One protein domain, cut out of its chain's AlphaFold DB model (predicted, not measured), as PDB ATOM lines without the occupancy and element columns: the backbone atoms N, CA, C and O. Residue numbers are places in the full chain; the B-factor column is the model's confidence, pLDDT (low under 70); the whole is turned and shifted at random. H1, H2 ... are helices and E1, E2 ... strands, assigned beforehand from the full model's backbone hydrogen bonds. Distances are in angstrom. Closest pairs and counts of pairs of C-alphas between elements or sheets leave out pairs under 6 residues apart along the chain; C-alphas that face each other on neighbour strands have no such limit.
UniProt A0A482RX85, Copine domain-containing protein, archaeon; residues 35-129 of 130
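AT A GLANCE: This is residues 35 to 129 of the 130 residues of the protein "Copine domain-containing protein" of archaeon (UniProt A0A482RX85). A small parallel sheet of three strands has helices over one face and no named helix over the other: H1 covers the E1 side and H3 the E3 side. H2 runs side by side with H1, between H1 and H3, and only grazes the sheet. The printed part has 95 residues with three named helices and three named strands, in the order H1 E1 H2 E2 H3 E3; the sheet's order is E1 E2 E3, and the class is mixed. The whole is compact, with a radius of gyration of the C-alphas of 13.4 A and spans of 45 by 30 by 21 A.

IN THESE COORDINATES: Start in the sheet at C-alpha 61, (133.867, 140.983, 138.655), where E1, residues 61 to 67, begins its 19.4 A. E2, residues 89 to 95, is 20.0 A long, and E3, residues 126 to 129, ends at C-alpha 129, (146.241, 136.005, 125.374). Find C-alpha 38 at (128.288, 137.467, 123.189); from there H1 runs 20.2 A to residue 51. H2 is residues 74 to 84, 14.9 A, and H3 is residues 102 to 108, 11.0 A.

HOW THE PARTS SIT: Look first at inner strand E2. It is parallel to edge strand E1 at 16 degrees, with N 65 and O 92 at 2.8 A, and parallel to edge strand E3 at 19 degrees, with N 93 and O 127 at 2.8 A, both within hydrogen-bond range. H1 and H3 lie on the same face, in two layers, helices on one face of a sheet. H1, at a height over the sheet of 9.9 A, is over E1 and only just over E2, where 3 of its C-alphas fall; it runs along the strands, at 15 degrees to E1 on the local plane. H3, at a height of 7.4 A, is over E3 and also runs along the strands; its closest C-alphas to E3 are those of Asp 108 and Gln 127, 5.1 A. H2 only just grazes the sheet, with residues 81 to 84. It touches H1 at a shallow tilt of 8 degrees, the same way, closest at the C-alphas of Ala 38 and Ser 77, 4.3 A. H2 and H3 are close but not clearly touching, closest at the C-alphas of Ile 78 and Leu 107, 7.1 A; H1 and H3 are apart. E1, H2, E2 and E2, H3, E3 are strand-helix-strand units, two parallel neighbour strands with a helix between, each with a right-handed crossover. In H1 and H2 every O i to N i+4 pair is within hydrogen-bond range; H3 has 0 of 3, but 3 of 4 O i to N i+3 pairs.

THE WHOLE: Pro 55 and Ser 98 have the two C-alphas farthest apart, 45.1 A. The link from H3 to E3, residues 109 to 125, is long; within it residues 115 to 116 pair antiparallel with residues 119 to 120. The printed part has no cut, its mean pLDDT is 91.6, and no printed residue is under 70.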
ATOM      1  N   THR A  35     131.435 128.552 118.484       89.81
ATOM      2  CA  THR A  35     132.046 129.272 119.609       89.81
ATOM      3  C   THR A  35     131.473 130.686 119.665       89.81
ATOM      4  O   THR A  35     131.760 131.507 118.796       89.81
ATOM      5  N   LEU A  36     130.637 130.965 120.670       92.50
ATOM      6  CA  LEU A  36     129.932 132.242 120.823       92.50
ATOM      7  C   LEU A  36     130.265 132.892 122.166       92.50
ATOM      8  O   LEU A  36     130.043 132.285 123.216       92.50
ATOM      9  N   LEU A  37     130.740 134.135 122.148       93.44
ATOM     10  CA  LEU A  37     131.132 134.872 123.351       93.44
ATOM     11  C   LEU A  37     130.072 135.896 123.794       93.44
ATOM     12  O   LEU A  37     129.906 136.141 124.994       93.44
ATOM     13  N   ALA A  38     129.299 136.462 122.868       95.19
ATOM     14  CA  ALA A  38     128.288 137.467 123.189       95.19
ATOM     15  C   ALA A  38     127.237 136.996 124.221       95.19
ATOM     16  O   ALA A  38     126.865 137.802 125.088       95.19
ATOM     17  N   PRO A  39     126.766 135.726 124.210       95.19
ATOM     18  CA  PRO A  39     125.797 135.253 125.196       95.19
ATOM     19  C   PRO A  39     126.322 135.314 126.634       95.19
ATOM     20  O   PRO A  39     125.653 135.880 127.498       95.19
ATOM     21  N   ILE A  40     127.529 134.793 126.896       94.75
ATOM     22  CA  ILE A  40     128.100 134.776 128.252       94.75
ATOM     23  C   ILE A  40     128.430 136.192 128.735       94.75
ATOM     24  O   ILE A  40     128.130 136.528 129.882       94.75
ATOM     25  N   LEU A  41     128.952 137.057 127.856       96.56
ATOM     26  CA  LEU A  41     129.186 138.468 128.173       96.56
ATOM     27  C   LEU A  41     127.897 139.158 128.617       96.56
ATOM     28  O   LEU A  41     127.877 139.834 129.645       96.56
ATOM     29  N   THR A  42     126.810 138.953 127.876       96.38
ATOM     30  CA  THR A  42     125.506 139.556 128.176       96.38
ATOM     31  C   THR A  42     124.956 139.048 129.509       96.38
ATOM     32  O   THR A  42     124.517 139.848 130.338       96.38
ATOM     33  N   THR A  43     125.021 137.735 129.753       95.00
ATOM     34  CA  THR A  43     124.579 137.128 131.015       95.00
ATOM     35  C   THR A  43     125.350 137.692 132.207       95.00
ATOM     36  O   THR A  43     124.735 138.160 133.166       95.00
ATOM     37  N   VAL A  44     126.686 137.705 132.150       94.88
ATOM     38  CA  VAL A  44     127.517 138.198 133.260       94.88
ATOM     39  C   VAL A  44     127.322 139.696 133.471       94.88
ATOM     40  O   VAL A  44     127.169 140.126 134.610       94.88
ATOM     41  N   THR A  45     127.227 140.483 132.397       96.38
ATOM     42  CA  THR A  45     126.930 141.923 132.480       96.38
ATOM     43  C   THR A  45     125.614 142.173 133.216       96.38
ATOM     44  O   THR A  45     125.560 143.018 134.108       96.38
ATOM     45  N   GLY A  46     124.566 141.400 132.907       95.12
ATOM     46  CA  GLY A  46     123.281 141.474 133.604       95.12
ATOM     47  C   GLY A  46     123.384 141.127 135.093       95.12
ATOM     48  O   GLY A  46     122.834 141.843 135.926       95.12
ATOM     49  N   LEU A  47     124.135 140.078 135.449       92.75
ATOM     50  CA  LEU A  47     124.375 139.690 136.848       92.75
ATOM     51  C   LEU A  47     125.187 140.739 137.626       92.75
ATOM     52  O   LEU A  47     124.961 140.954 138.821       92.75
ATOM     53  N   VAL A  48     126.150 141.388 136.967       94.25
ATOM     54  CA  VAL A  48     126.943 142.473 137.555       94.25
ATOM     55  C   VAL A  48     126.060 143.695 137.791       94.25
ATOM     56  O   VAL A  48     126.024 144.196 138.917       94.25
ATOM     57  N   ALA A  49     125.289 144.105 136.782       93.25
ATOM     58  CA  ALA A  49     124.366 145.230 136.873       93.25
ATOM     59  C   ALA A  49     123.290 145.014 137.950       93.25
ATOM     60  O   ALA A  49     123.023 145.913 138.744       93.25
ATOM     61  N   ALA A  50     122.710 143.810 138.029       91.75
ATOM     62  CA  ALA A  50     121.648 143.483 138.981       91.75
ATOM     63  C   ALA A  50     122.109 143.502 140.446       91.75
ATOM     64  O   ALA A  50     121.332 143.854 141.331       91.75
ATOM     65  N   ALA A  51     123.364 143.145 140.723       88.00
ATOM     66  CA  ALA A  51     123.888 143.272 142.082       88.00
ATOM     67  C   ALA A  51     124.161 144.730 142.476       88.00
ATOM     68  O   ALA A  51     124.126 145.055 143.665       88.00
ATOM     69  N   GLY A  52     124.437 145.584 141.485       79.19
ATOM     70  CA  GLY A  52     124.730 146.999 141.658       79.19
ATOM     71  C   GLY A  52     125.964 147.282 142.522       79.19
ATOM     72  O   GLY A  52     126.722 146.392 142.912       79.19
ATOM     73  N   CYS A  53     126.145 148.563 142.840       73.50
ATOM     74  CA  CYS A  53     127.151 149.038 143.783       73.50
ATOM     75  C   CYS A  53     126.448 149.485 145.063       73.50
ATOM     76  O   CYS A  53     125.803 150.532 145.087       73.50
ATOM     77  N   GLN A  54     126.566 148.700 146.135       79.19
ATOM     78  CA  GLN A  54     126.067 149.109 147.448       79.19
ATOM     79  C   GLN A  54     127.210 149.738 148.263       79.19
ATOM     80  O   GLN A  54     128.330 149.221 148.208       79.19
ATOM     81  N   PRO A  55     126.959 150.793 149.066       78.19
ATOM     82  CA  PRO A  55     127.999 151.477 149.846       78.19
ATOM     83  C   PRO A  55     128.839 150.546 150.730       78.19
ATOM     84  O   PRO A  55     130.019 150.791 150.950       78.19
ATOM     85  N   HIS A  56     128.237 149.454 151.206       82.81
ATOM     86  CA  HIS A  56     128.872 148.474 152.091       82.81
ATOM     87  C   HIS A  56     129.212 147.148 151.395       82.81
ATOM     88  O   HIS A  56     129.622 146.194 152.052       82.81
ATOM     89  N   ARG A  57     129.020 147.060 150.074       80.00
ATOM     90  CA  ARG A  57     129.273 145.849 149.288       80.00
ATOM     91  C   ARG A  57     129.686 146.224 147.869       80.00
ATOM     92  O   ARG A  57     128.932 146.065 146.910       80.00
ATOM     93  N   GLN A  58     130.898 146.755 147.762       86.62
ATOM     94  CA  GLN A  58     131.545 147.012 146.482       86.62
ATOM     95  C   GLN A  58     132.059 145.691 145.911       86.62
ATOM     96  O   GLN A  58     132.738 144.930 146.601       86.62
ATOM     97  N   ARG A  59     131.715 145.406 144.657       90.81
ATOM     98  CA  ARG A  59     132.134 144.191 143.963       90.81
ATOM     99  C   ARG A  59     132.598 144.553 142.563       90.81
ATOM    100  O   ARG A  59     131.881 145.237 141.839       90.81
ATOM    101  N   TYR A  60     133.772 144.055 142.207       94.06
ATOM    102  CA  TYR A  60     134.300 144.092 140.853       94.06
ATOM    103  C   TYR A  60     134.441 142.656 140.359       94.06
ATOM    104  O   TYR A  60     134.998 141.819 141.071       94.06
ATOM    105  N   THR A  61     133.910 142.354 139.179       95.44
ATOM    106  CA  THR A  61     133.867 140.983 138.655       95.44
ATOM    107  C   THR A  61     134.904 140.791 137.559       95.44
ATOM    108  O   THR A  61     134.967 141.576 136.622       95.44
ATOM    109  N   VAL A  62     135.682 139.714 137.624       96.88
ATOM    110  CA  VAL A  62     136.550 139.298 136.514       96.88
ATOM    111  C   VAL A  62     135.954 138.050 135.878       96.88
ATOM    112  O   VAL A  62     135.791 137.032 136.548       96.88
ATOM    113  N   LEU A  63     135.605 138.138 134.597       97.12
ATOM    114  CA  LEU A  63     135.168 137.008 133.786       97.12
ATOM    115  C   LEU A  63     136.380 136.414 133.067       97.12
ATOM    116  O   LEU A  63     136.961 137.067 132.211       97.12
ATOM    117  N   LEU A  64     136.737 135.174 133.396       96.81
ATOM    118  CA  LEU A  64     137.750 134.408 132.673       96.81
ATOM    119  C   LEU A  64     137.075 133.494 131.645       96.81
ATOM    120  O   LEU A  64     136.221 132.685 132.006       96.81
ATOM    121  N   VAL A  65     137.477 133.607 130.382       95.19
ATOM    122  CA  VAL A  65     137.002 132.793 129.263       95.19
ATOM    123  C   VAL A  65     138.169 131.985 128.716       95.19
ATOM    124  O   VAL A  65     139.200 132.552 128.371       95.19
ATOM    125  N   LEU A  66     137.993 130.669 128.617       93.94
ATOM    126  CA  LEU A  66     138.932 129.767 127.953       93.94
ATOM    127  C   LEU A  66     138.289 129.291 126.647       93.94
ATOM    128  O   LEU A  66     137.141 128.849 126.671       93.94
ATOM    129  N   THR A  67     139.005 129.381 125.530       92.50
ATOM    130  CA  THR A  67     138.525 128.919 124.218       92.50
ATOM    131  C   THR A  67     139.645 128.239 123.443       92.50
ATOM    132  O   THR A  67     140.786 128.682 123.502       92.50
ATOM    133  N   ASP A  68     139.337 127.168 122.715       90.38
ATOM    134  CA  ASP A  68     140.291 126.441 121.869       90.38
ATOM    135  C   ASP A  68     140.206 126.816 120.380       90.38
ATOM    136  O   ASP A  68     140.914 126.257 119.543       90.38
ATOM    137  N   GLY A  69     139.353 127.785 120.041       86.62
ATOM    138  CA  GLY A  69     139.146 128.247 118.675       86.62
ATOM    139  C   GLY A  69     138.628 129.679 118.584       86.62
ATOM    140  O   GLY A  69     138.349 130.337 119.592       86.62
ATOM    141  N   VAL A  70     138.506 130.151 117.344       86.38
ATOM    142  CA  VAL A  70     138.034 131.501 117.016       86.38
ATOM    143  C   VAL A  70     136.555 131.698 117.327       86.38
ATOM    144  O   VAL A  70     135.751 130.770 117.241       86.38
ATOM    145  N   LEU A  71     136.191 132.940 117.645       89.38
ATOM    146  CA  LEU A  71     134.801 133.331 117.852       89.38
ATOM    147  C   LEU A  71     134.044 133.380 116.526       89.38
ATOM    148  O   LEU A  71     134.512 133.951 115.544       89.38
ATOM    149  N   ASN A  72     132.828 132.845 116.523       91.56
ATOM    150  CA  ASN A  72     131.922 132.915 115.380       91.56
ATOM    151  C   ASN A  72     130.981 134.133 115.431       91.56
ATOM    152  O   ASN A  72     130.238 134.353 114.480       91.56
ATOM    153  N   ASP A  73     131.009 134.913 116.515       94.31
ATOM    154  CA  ASP A  73     130.151 136.078 116.773       94.31
ATOM    155  C   ASP A  73     130.966 137.314 117.181       94.31
ATOM    156  O   ASP A  73     130.651 138.009 118.150       94.31
ATOM    157  N   LEU A  74     132.066 137.574 116.469       92.06
ATOM    158  CA  LEU A  74     133.004 138.646 116.809       92.06
ATOM    159  C   LEU A  74     132.315 140.020 116.871       92.06
ATOM    160  O   LEU A  74     132.498 140.761 117.836       92.06
ATOM    161  N   ASP A  75     131.467 140.338 115.891       93.25
ATOM    162  CA  ASP A  75     130.736 141.608 115.842       93.25
ATOM    163  C   ASP A  75     129.769 141.760 117.028       93.25
ATOM    164  O   ASP A  75     129.733 142.803 117.697       93.25
ATOM    165  N   GLU A  76     128.972 140.730 117.321       95.81
ATOM    166  CA  GLU A  76     128.083 140.675 118.482       95.81
ATOM    167  C   GLU A  76     128.866 140.814 119.785       95.81
ATOM    168  O   GLU A  76     128.466 141.596 120.652       95.81
ATOM    169  N   SER A  77     130.006 140.133 119.886       95.38
ATOM    170  CA  SER A  77     130.896 140.164 121.044       95.38
ATOM    171  C   SER A  77     131.456 141.560 121.286       95.38
ATOM    172  O   SER A  77     131.382 142.044 122.413       95.38
ATOM    173  N   ILE A  78     131.896 142.274 120.243       95.38
ATOM    174  CA  ILE A  78     132.306 143.685 120.354       95.38
ATOM    175  C   ILE A  78     131.152 144.538 120.900       95.38
ATOM    176  O   ILE A  78     131.346 145.369 121.788       95.38
ATOM    177  N   GLY A  79     129.929 144.321 120.406       96.25
ATOM    178  CA  GLY A  79     128.743 145.020 120.909       96.25
ATOM    179  C   GLY A  79     128.472 144.745 122.394       96.25
ATOM    180  O   GLY A  79     128.190 145.677 123.152       96.25
ATOM    181  N   ALA A  80     128.595 143.485 122.812       96.88
ATOM    182  CA  ALA A  80     128.429 143.067 124.199       96.88
ATOM    183  C   ALA A  80     129.531 143.640 125.108       96.88
ATOM    184  O   ALA A  80     129.221 144.127 126.193       96.88
ATOM    185  N   ILE A  81     130.788 143.676 124.652       96.88
ATOM    186  CA  ILE A  81     131.911 144.289 125.380       96.88
ATOM    187  C   ILE A  81     131.678 145.789 125.578       96.88
ATOM    188  O   ILE A  81     131.815 146.297 126.691       96.88
ATOM    189  N   ILE A  82     131.258 146.507 124.530       97.00
ATOM    190  CA  ILE A  82     130.932 147.936 124.635       97.00
ATOM    191  C   ILE A  82     129.826 148.154 125.676       97.00
ATOM    192  O   ILE A  82     129.937 149.061 126.499       97.00
ATOM    193  N   ALA A  83     128.782 147.320 125.694       95.94
ATOM    194  CA  ALA A  83     127.728 147.408 126.705       95.94
ATOM    195  C   ALA A  83     128.228 147.084 128.127       95.94
ATOM    196  O   ALA A  83     127.813 147.736 129.085       95.94
ATOM    197  N   ALA A  84     129.136 146.116 128.262       97.06
ATOM    198  CA  ALA A  84     129.736 145.719 129.531       97.06
ATOM    199  C   ALA A  84     130.715 146.763 130.095       97.06
ATOM    200  O   ALA A  84     130.913 146.815 131.306       97.06
ATOM    201  N   SER A  85     131.296 147.621 129.247       97.12
ATOM    202  CA  SER A  85     132.341 148.579 129.648       97.12
ATOM    203  C   SER A  85     131.916 149.575 130.738       97.12
ATOM    204  O   SER A  85     132.754 150.010 131.530       97.12
ATOM    205  N   ALA A  86     130.614 149.854 130.843       95.56
ATOM    206  CA  ALA A  86     130.016 150.704 131.876       95.56
ATOM    207  C   ALA A  86     129.833 150.001 133.240       95.56
ATOM    208  O   ALA A  86     129.525 150.644 134.243       95.56
ATOM    209  N   GLN A  87     129.971 148.673 133.298       96.19
ATOM    210  CA  GLN A  87     129.782 147.881 134.518       96.19
ATOM    211  C   GLN A  87     131.114 147.651 135.244       96.19
ATOM    212  O   GLN A  87     132.158 147.658 134.593       96.19
ATOM    213  N   PRO A  88     131.132 147.406 136.571       95.50
ATOM    214  CA  PRO A  88     132.351 147.094 137.324       95.50
ATOM    215  C   PRO A  88     132.834 145.657 137.051       95.50
ATOM    216  O   PRO A  88     132.768 144.778 137.914       95.50
ATOM    217  N   MET A  89     133.292 145.403 135.824       96.81
ATOM    218  CA  MET A  89     133.851 144.117 135.423       96.81
ATOM    219  C   MET A  89     134.984 144.211 134.396       96.81
ATOM    220  O   MET A  89     135.043 145.161 133.615       96.81
ATOM    221  N   SER A  90     135.839 143.192 134.378       97.38
ATOM    222  CA  SER A  90     136.834 142.929 133.331       97.38
ATOM    223  C   SER A  90     136.630 141.538 132.750       97.38
ATOM    224  O   SER A  90     136.040 140.667 133.392       97.38
ATOM    225  N   VAL A  91     137.143 141.323 131.546       97.19
ATOM    226  CA  VAL A  91     137.102 140.058 130.823       97.19
ATOM    227  C   VAL A  91     138.530 139.676 130.446       97.19
ATOM    228  O   VAL A  91     139.262 140.478 129.881       97.19
ATOM    229  N   ILE A  92     138.928 138.451 130.757       96.25
ATOM    230  CA  ILE A  92     140.194 137.866 130.320       96.25
ATOM    231  C   ILE A  92     139.841 136.695 129.419       96.25
ATOM    232  O   ILE A  92     139.091 135.812 129.831       96.25
ATOM    233  N   ILE A  93     140.365 136.692 128.203       95.06
ATOM    234  CA  ILE A  93     140.124 135.648 127.216       95.06
ATOM    235  C   ILE A  93     141.454 134.953 126.940       95.06
ATOM    236  O   ILE A  93     142.418 135.591 126.528       95.06
ATOM    237  N   ILE A  94     141.498 133.645 127.179       94.94
ATOM    238  CA  ILE A  94     142.675 132.810 126.954       94.94
ATOM    239  C   ILE A  94     142.367 131.827 125.825       94.94
ATOM    240  O   ILE A  94     141.476 130.980 125.957       94.94
ATOM    241  N   GLY A  95     143.117 131.945 124.733       94.12
ATOM    242  CA  GLY A  95     143.189 130.935 123.688       94.12
ATOM    243  C   GLY A  95     144.049 129.759 124.149       94.12
ATOM    244  O   GLY A  95     145.143 129.949 124.676       94.12
ATOM    245  N   VAL A  96     143.557 128.536 123.984       93.81
ATOM    246  CA  VAL A  96     144.299 127.306 124.280       93.81
ATOM    247  C   VAL A  96     144.424 126.441 123.029       93.81
ATOM    248  O   VAL A  96     143.539 126.410 122.184       93.81
ATOM    249  N   GLY A  97     145.521 125.700 122.904       92.12
ATOM    250  CA  GLY A  97     145.753 124.847 121.737       92.12
ATOM    251  C   GLY A  97     146.406 125.592 120.573       92.12
ATOM    252  O   GLY A  97     147.199 126.503 120.782       92.12
ATOM    253  N   SER A  98     146.145 125.136 119.347       89.50
ATOM    254  CA  SER A  98     146.894 125.540 118.146       89.50
ATOM    255  C   SER A  98     146.022 126.174 117.058       89.50
ATOM    256  O   SER A  98     146.357 126.078 115.877       89.50
ATOM    257  N   ALA A  99     144.870 126.740 117.427       89.69
ATOM    258  CA  ALA A  99     144.045 127.495 116.493       89.69
ATOM    259  C   ALA A  99     144.724 128.819 116.101       89.69
ATOM    260  O   ALA A  99     145.596 129.325 116.807       89.69
ATOM    261  N   ASP A 100     144.321 129.383 114.963       88.00
ATOM    262  CA  ASP A 100     144.738 130.727 114.563       88.00
ATOM    263  C   ASP A 100     143.848 131.760 115.256       88.00
ATOM    264  O   ASP A 100     142.680 131.908 114.911       88.00
ATOM    265  N   PHE A 101     144.393 132.462 116.246       89.62
ATOM    266  CA  PHE A 101     143.661 133.461 117.020       89.62
ATOM    267  C   PHE A 101     143.826 134.900 116.501       89.62
ATOM    268  O   PHE A 101     143.477 135.845 117.212       89.62
ATOM    269  N   GLY A 102     144.344 135.097 115.282       86.44
ATOM    270  CA  GLY A 102     144.643 136.429 114.742       86.44
ATOM    271  C   GLY A 102     143.474 137.420 114.827       86.44
ATOM    272  O   GLY A 102     143.664 138.568 115.234       86.44
ATOM    273  N   ASP A 103     142.254 136.960 114.542       84.56
ATOM    274  CA  ASP A 103     141.048 137.798 114.578       84.56
ATOM    275  C   ASP A 103     140.649 138.223 116.001       84.56
ATOM    276  O   ASP A 103     140.014 139.262 116.185       84.56
ATOM    277  N   MET A 104     141.044 137.467 117.030       86.75
ATOM    278  CA  MET A 104     140.707 137.776 118.424       86.75
ATOM    279  C   MET A 104     141.554 138.911 119.004       86.75
ATOM    280  O   MET A 104     141.120 139.563 119.952       86.75
ATOM    281  N   ALA A 105     142.695 139.234 118.387       85.44
ATOM    282  CA  ALA A 105     143.538 140.359 118.788       85.44
ATOM    283  C   ALA A 105     142.828 141.721 118.663       85.44
ATOM    284  O   ALA A 105     143.235 142.692 119.295       85.44
ATOM    285  N   VAL A 106     141.750 141.818 117.870       87.25
ATOM    286  CA  VAL A 106     140.938 143.046 117.813       87.25
ATOM    287  C   VAL A 106     140.244 143.334 119.143       87.25
ATOM    288  O   VAL A 106     139.974 144.494 119.443       87.25
ATOM    289  N   LEU A 107     139.958 142.296 119.937       88.06
ATOM    290  CA  LEU A 107     139.281 142.427 121.223       88.06
ATOM    291  C   LEU A 107     140.194 142.999 122.306       88.06
ATOM    292  O   LEU A 107     139.675 143.567 123.258       88.06
ATOM    293  N   ASP A 108     141.512 142.884 122.135       82.44
ATOM    294  CA  ASP A 108     142.534 143.238 123.126       82.44
ATOM    295  C   ASP A 108     142.682 144.750 123.364       82.44
ATOM    296  O   ASP A 108     143.463 145.145 124.206       82.44
ATOM    297  N   ALA A 109     141.959 145.608 122.625       73.19
ATOM    298  CA  ALA A 109     141.796 147.062 122.833       73.19
ATOM    299  C   ALA A 109     143.062 147.935 123.085       73.19
ATOM    300  O   ALA A 109     142.950 149.160 123.184       73.19
ATOM    301  N   ASP A 110     144.270 147.373 123.008       77.50
ATOM    302  CA  ASP A 110     145.571 148.041 123.152       77.50
ATOM    303  C   ASP A 110     145.790 149.162 122.126       77.50
ATOM    304  O   ASP A 110     146.560 150.103 122.326       77.50
ATOM    305  N   LYS A 111     145.092 149.078 120.988       74.75
ATOM    306  CA  LYS A 111     145.147 150.065 119.896       74.75
ATOM    307  C   LYS A 111     144.078 151.156 120.023       74.75
ATOM    308  O   LYS A 111     143.938 151.983 119.120       74.75
ATOM    309  N   GLY A 112     143.329 151.168 121.125       84.12
ATOM    310  CA  GLY A 112     142.257 152.110 121.417       84.12
ATOM    311  C   GLY A 112     140.919 151.428 121.693       84.12
ATOM    312  O   GLY A 112     140.698 150.263 121.379       84.12
ATOM    313  N   LEU A 113     139.993 152.203 122.263       91.56
ATOM    314  CA  LEU A 113     138.681 151.714 122.686       91.56
ATOM    315  C   LEU A 113     137.885 151.108 121.525       91.56
ATOM    316  O   LEU A 113     137.803 151.696 120.440       91.56
ATOM    317  N   LEU A 114     137.227 149.980 121.798       92.62
ATOM    318  CA  LEU A 114     136.342 149.301 120.855       92.62
ATOM    319  C   LEU A 114     135.182 150.201 120.418       92.62
ATOM    320  O   LEU A 114     134.584 150.921 121.225       92.62
ATOM    321  N   LYS A 115     134.841 150.129 119.127       92.12
ATOM    322  CA  LYS A 115     133.782 150.928 118.500       92.12
ATOM    323  C   LYS A 115     132.901 150.065 117.613       92.12
ATOM    324  O   LYS A 115     133.405 149.273 116.826       92.12
ATOM    325  N   ARG A 116     131.585 150.270 117.687       92.19
ATOM    326  CA  ARG A 116     130.604 149.615 116.807       92.19
ATOM    327  C   ARG A 116     129.338 150.456 116.699       92.19
ATOM    328  O   ARG A 116     128.813 150.914 117.710       92.19
ATOM    329  N   GLY A 117     128.837 150.662 115.478       87.75
ATOM    330  CA  GLY A 117     127.540 151.316 115.244       87.75
ATOM    331  C   GLY A 117     127.400 152.704 115.887       87.75
ATOM    332  O   GLY A 117     126.348 153.021 116.432       87.75
ATOM    333  N   GLY A 118     128.473 153.502 115.904       90.31
ATOM    334  CA  GLY A 118     128.493 154.832 116.530       90.31
ATOM    335  C   GLY A 118     128.658 154.838 118.055       90.31
ATOM    336  O   GLY A 118     128.765 155.909 118.646       90.31
ATOM    337  N   ARG A 119     128.725 153.669 118.703       93.69
ATOM    338  CA  ARG A 119     129.034 153.534 120.133       93.69
ATOM    339  C   ARG A 119     130.518 153.236 120.327       93.69
ATOM    340  O   ARG A 119     131.124 152.546 119.509       93.69
ATOM    341  N   THR A 120     131.080 153.746 121.418       96.00
ATOM    342  CA  THR A 120     132.461 153.494 121.862       96.00
ATOM    343  C   THR A 120     132.407 152.926 123.277       96.00
ATOM    344  O   THR A 120     131.535 153.334 124.045       96.00
ATOM    345  N   ALA A 121     133.288 151.984 123.612       96.62
ATOM    346  CA  ALA A 121     133.438 151.501 124.985       96.62
ATOM    347  C   ALA A 121     133.801 152.661 125.935       96.62
ATOM    348  O   ALA A 121     134.524 153.571 125.542       96.62
ATOM    349  N   GLU A 122     133.313 152.640 127.177       96.19
ATOM    350  CA  GLU A 122     133.615 153.682 128.178       96.19
ATOM    351  C   GLU A 122     135.048 153.586 128.705       96.19
ATOM    352  O   GLU A 122     135.667 154.583 129.073       96.19
ATOM    353  N   ARG A 123     135.578 152.368 128.726       95.62
ATOM    354  CA  ARG A 123     136.940 152.028 129.116       95.62
ATOM    355  C   ARG A 123     137.300 150.689 128.501       95.62
ATOM    356  O   ARG A 123     136.419 149.930 128.090       95.62
ATOM    357  N   ASP A 124     138.587 150.407 128.486       95.31
ATOM    358  CA  ASP A 124     139.062 149.079 128.165       95.31
ATOM    359  C   ASP A 124     138.761 148.108 129.319       95.31
ATOM    360  O   ASP A 124     138.892 148.451 130.502       95.31
ATOM    361  N   ILE A 125     138.270 146.924 128.962       96.12
ATOM    362  CA  ILE A 125     137.883 145.868 129.896       96.12
ATOM    363  C   ILE A 125     138.388 144.489 129.486       96.12
ATOM    364  O   ILE A 125     138.157 143.557 130.255       96.12
ATOM    365  N   VAL A 126     138.985 144.327 128.301       96.25
ATOM    366  CA  VAL A 126     139.306 143.010 127.742       96.25
ATOM    367  C   VAL A 126     140.809 142.852 127.640       96.25
ATOM    368  O   VAL A 126     141.471 143.713 127.090       96.25
ATOM    369  N   GLN A 127     141.317 141.721 128.121       95.12
ATOM    370  CA  GLN A 127     142.650 141.240 127.779       95.12
ATOM    371  C   GLN A 127     142.516 139.929 127.012       95.12
ATOM    372  O   GLN A 127     141.820 139.016 127.471       95.12
ATOM    373  N   PHE A 128     143.217 139.810 125.891       93.06
ATOM    374  CA  PHE A 128     143.360 138.568 125.143       93.06
ATOM    375  C   PHE A 128     144.796 138.030 125.225       93.06
ATOM    376  O   PHE A 128     145.760 138.789 125.157       93.06
ATOM    377  N   VAL A 129     144.946 136.711 125.393       91.69
ATOM    378  CA  VAL A 129     146.241 136.005 125.374       91.69
ATOM    379  C   VAL A 129     146.068 134.656 124.672       91.69
ATOM    380  O   VAL A 129     145.161 133.907 125.033       91.69
TER     381      VAL A 129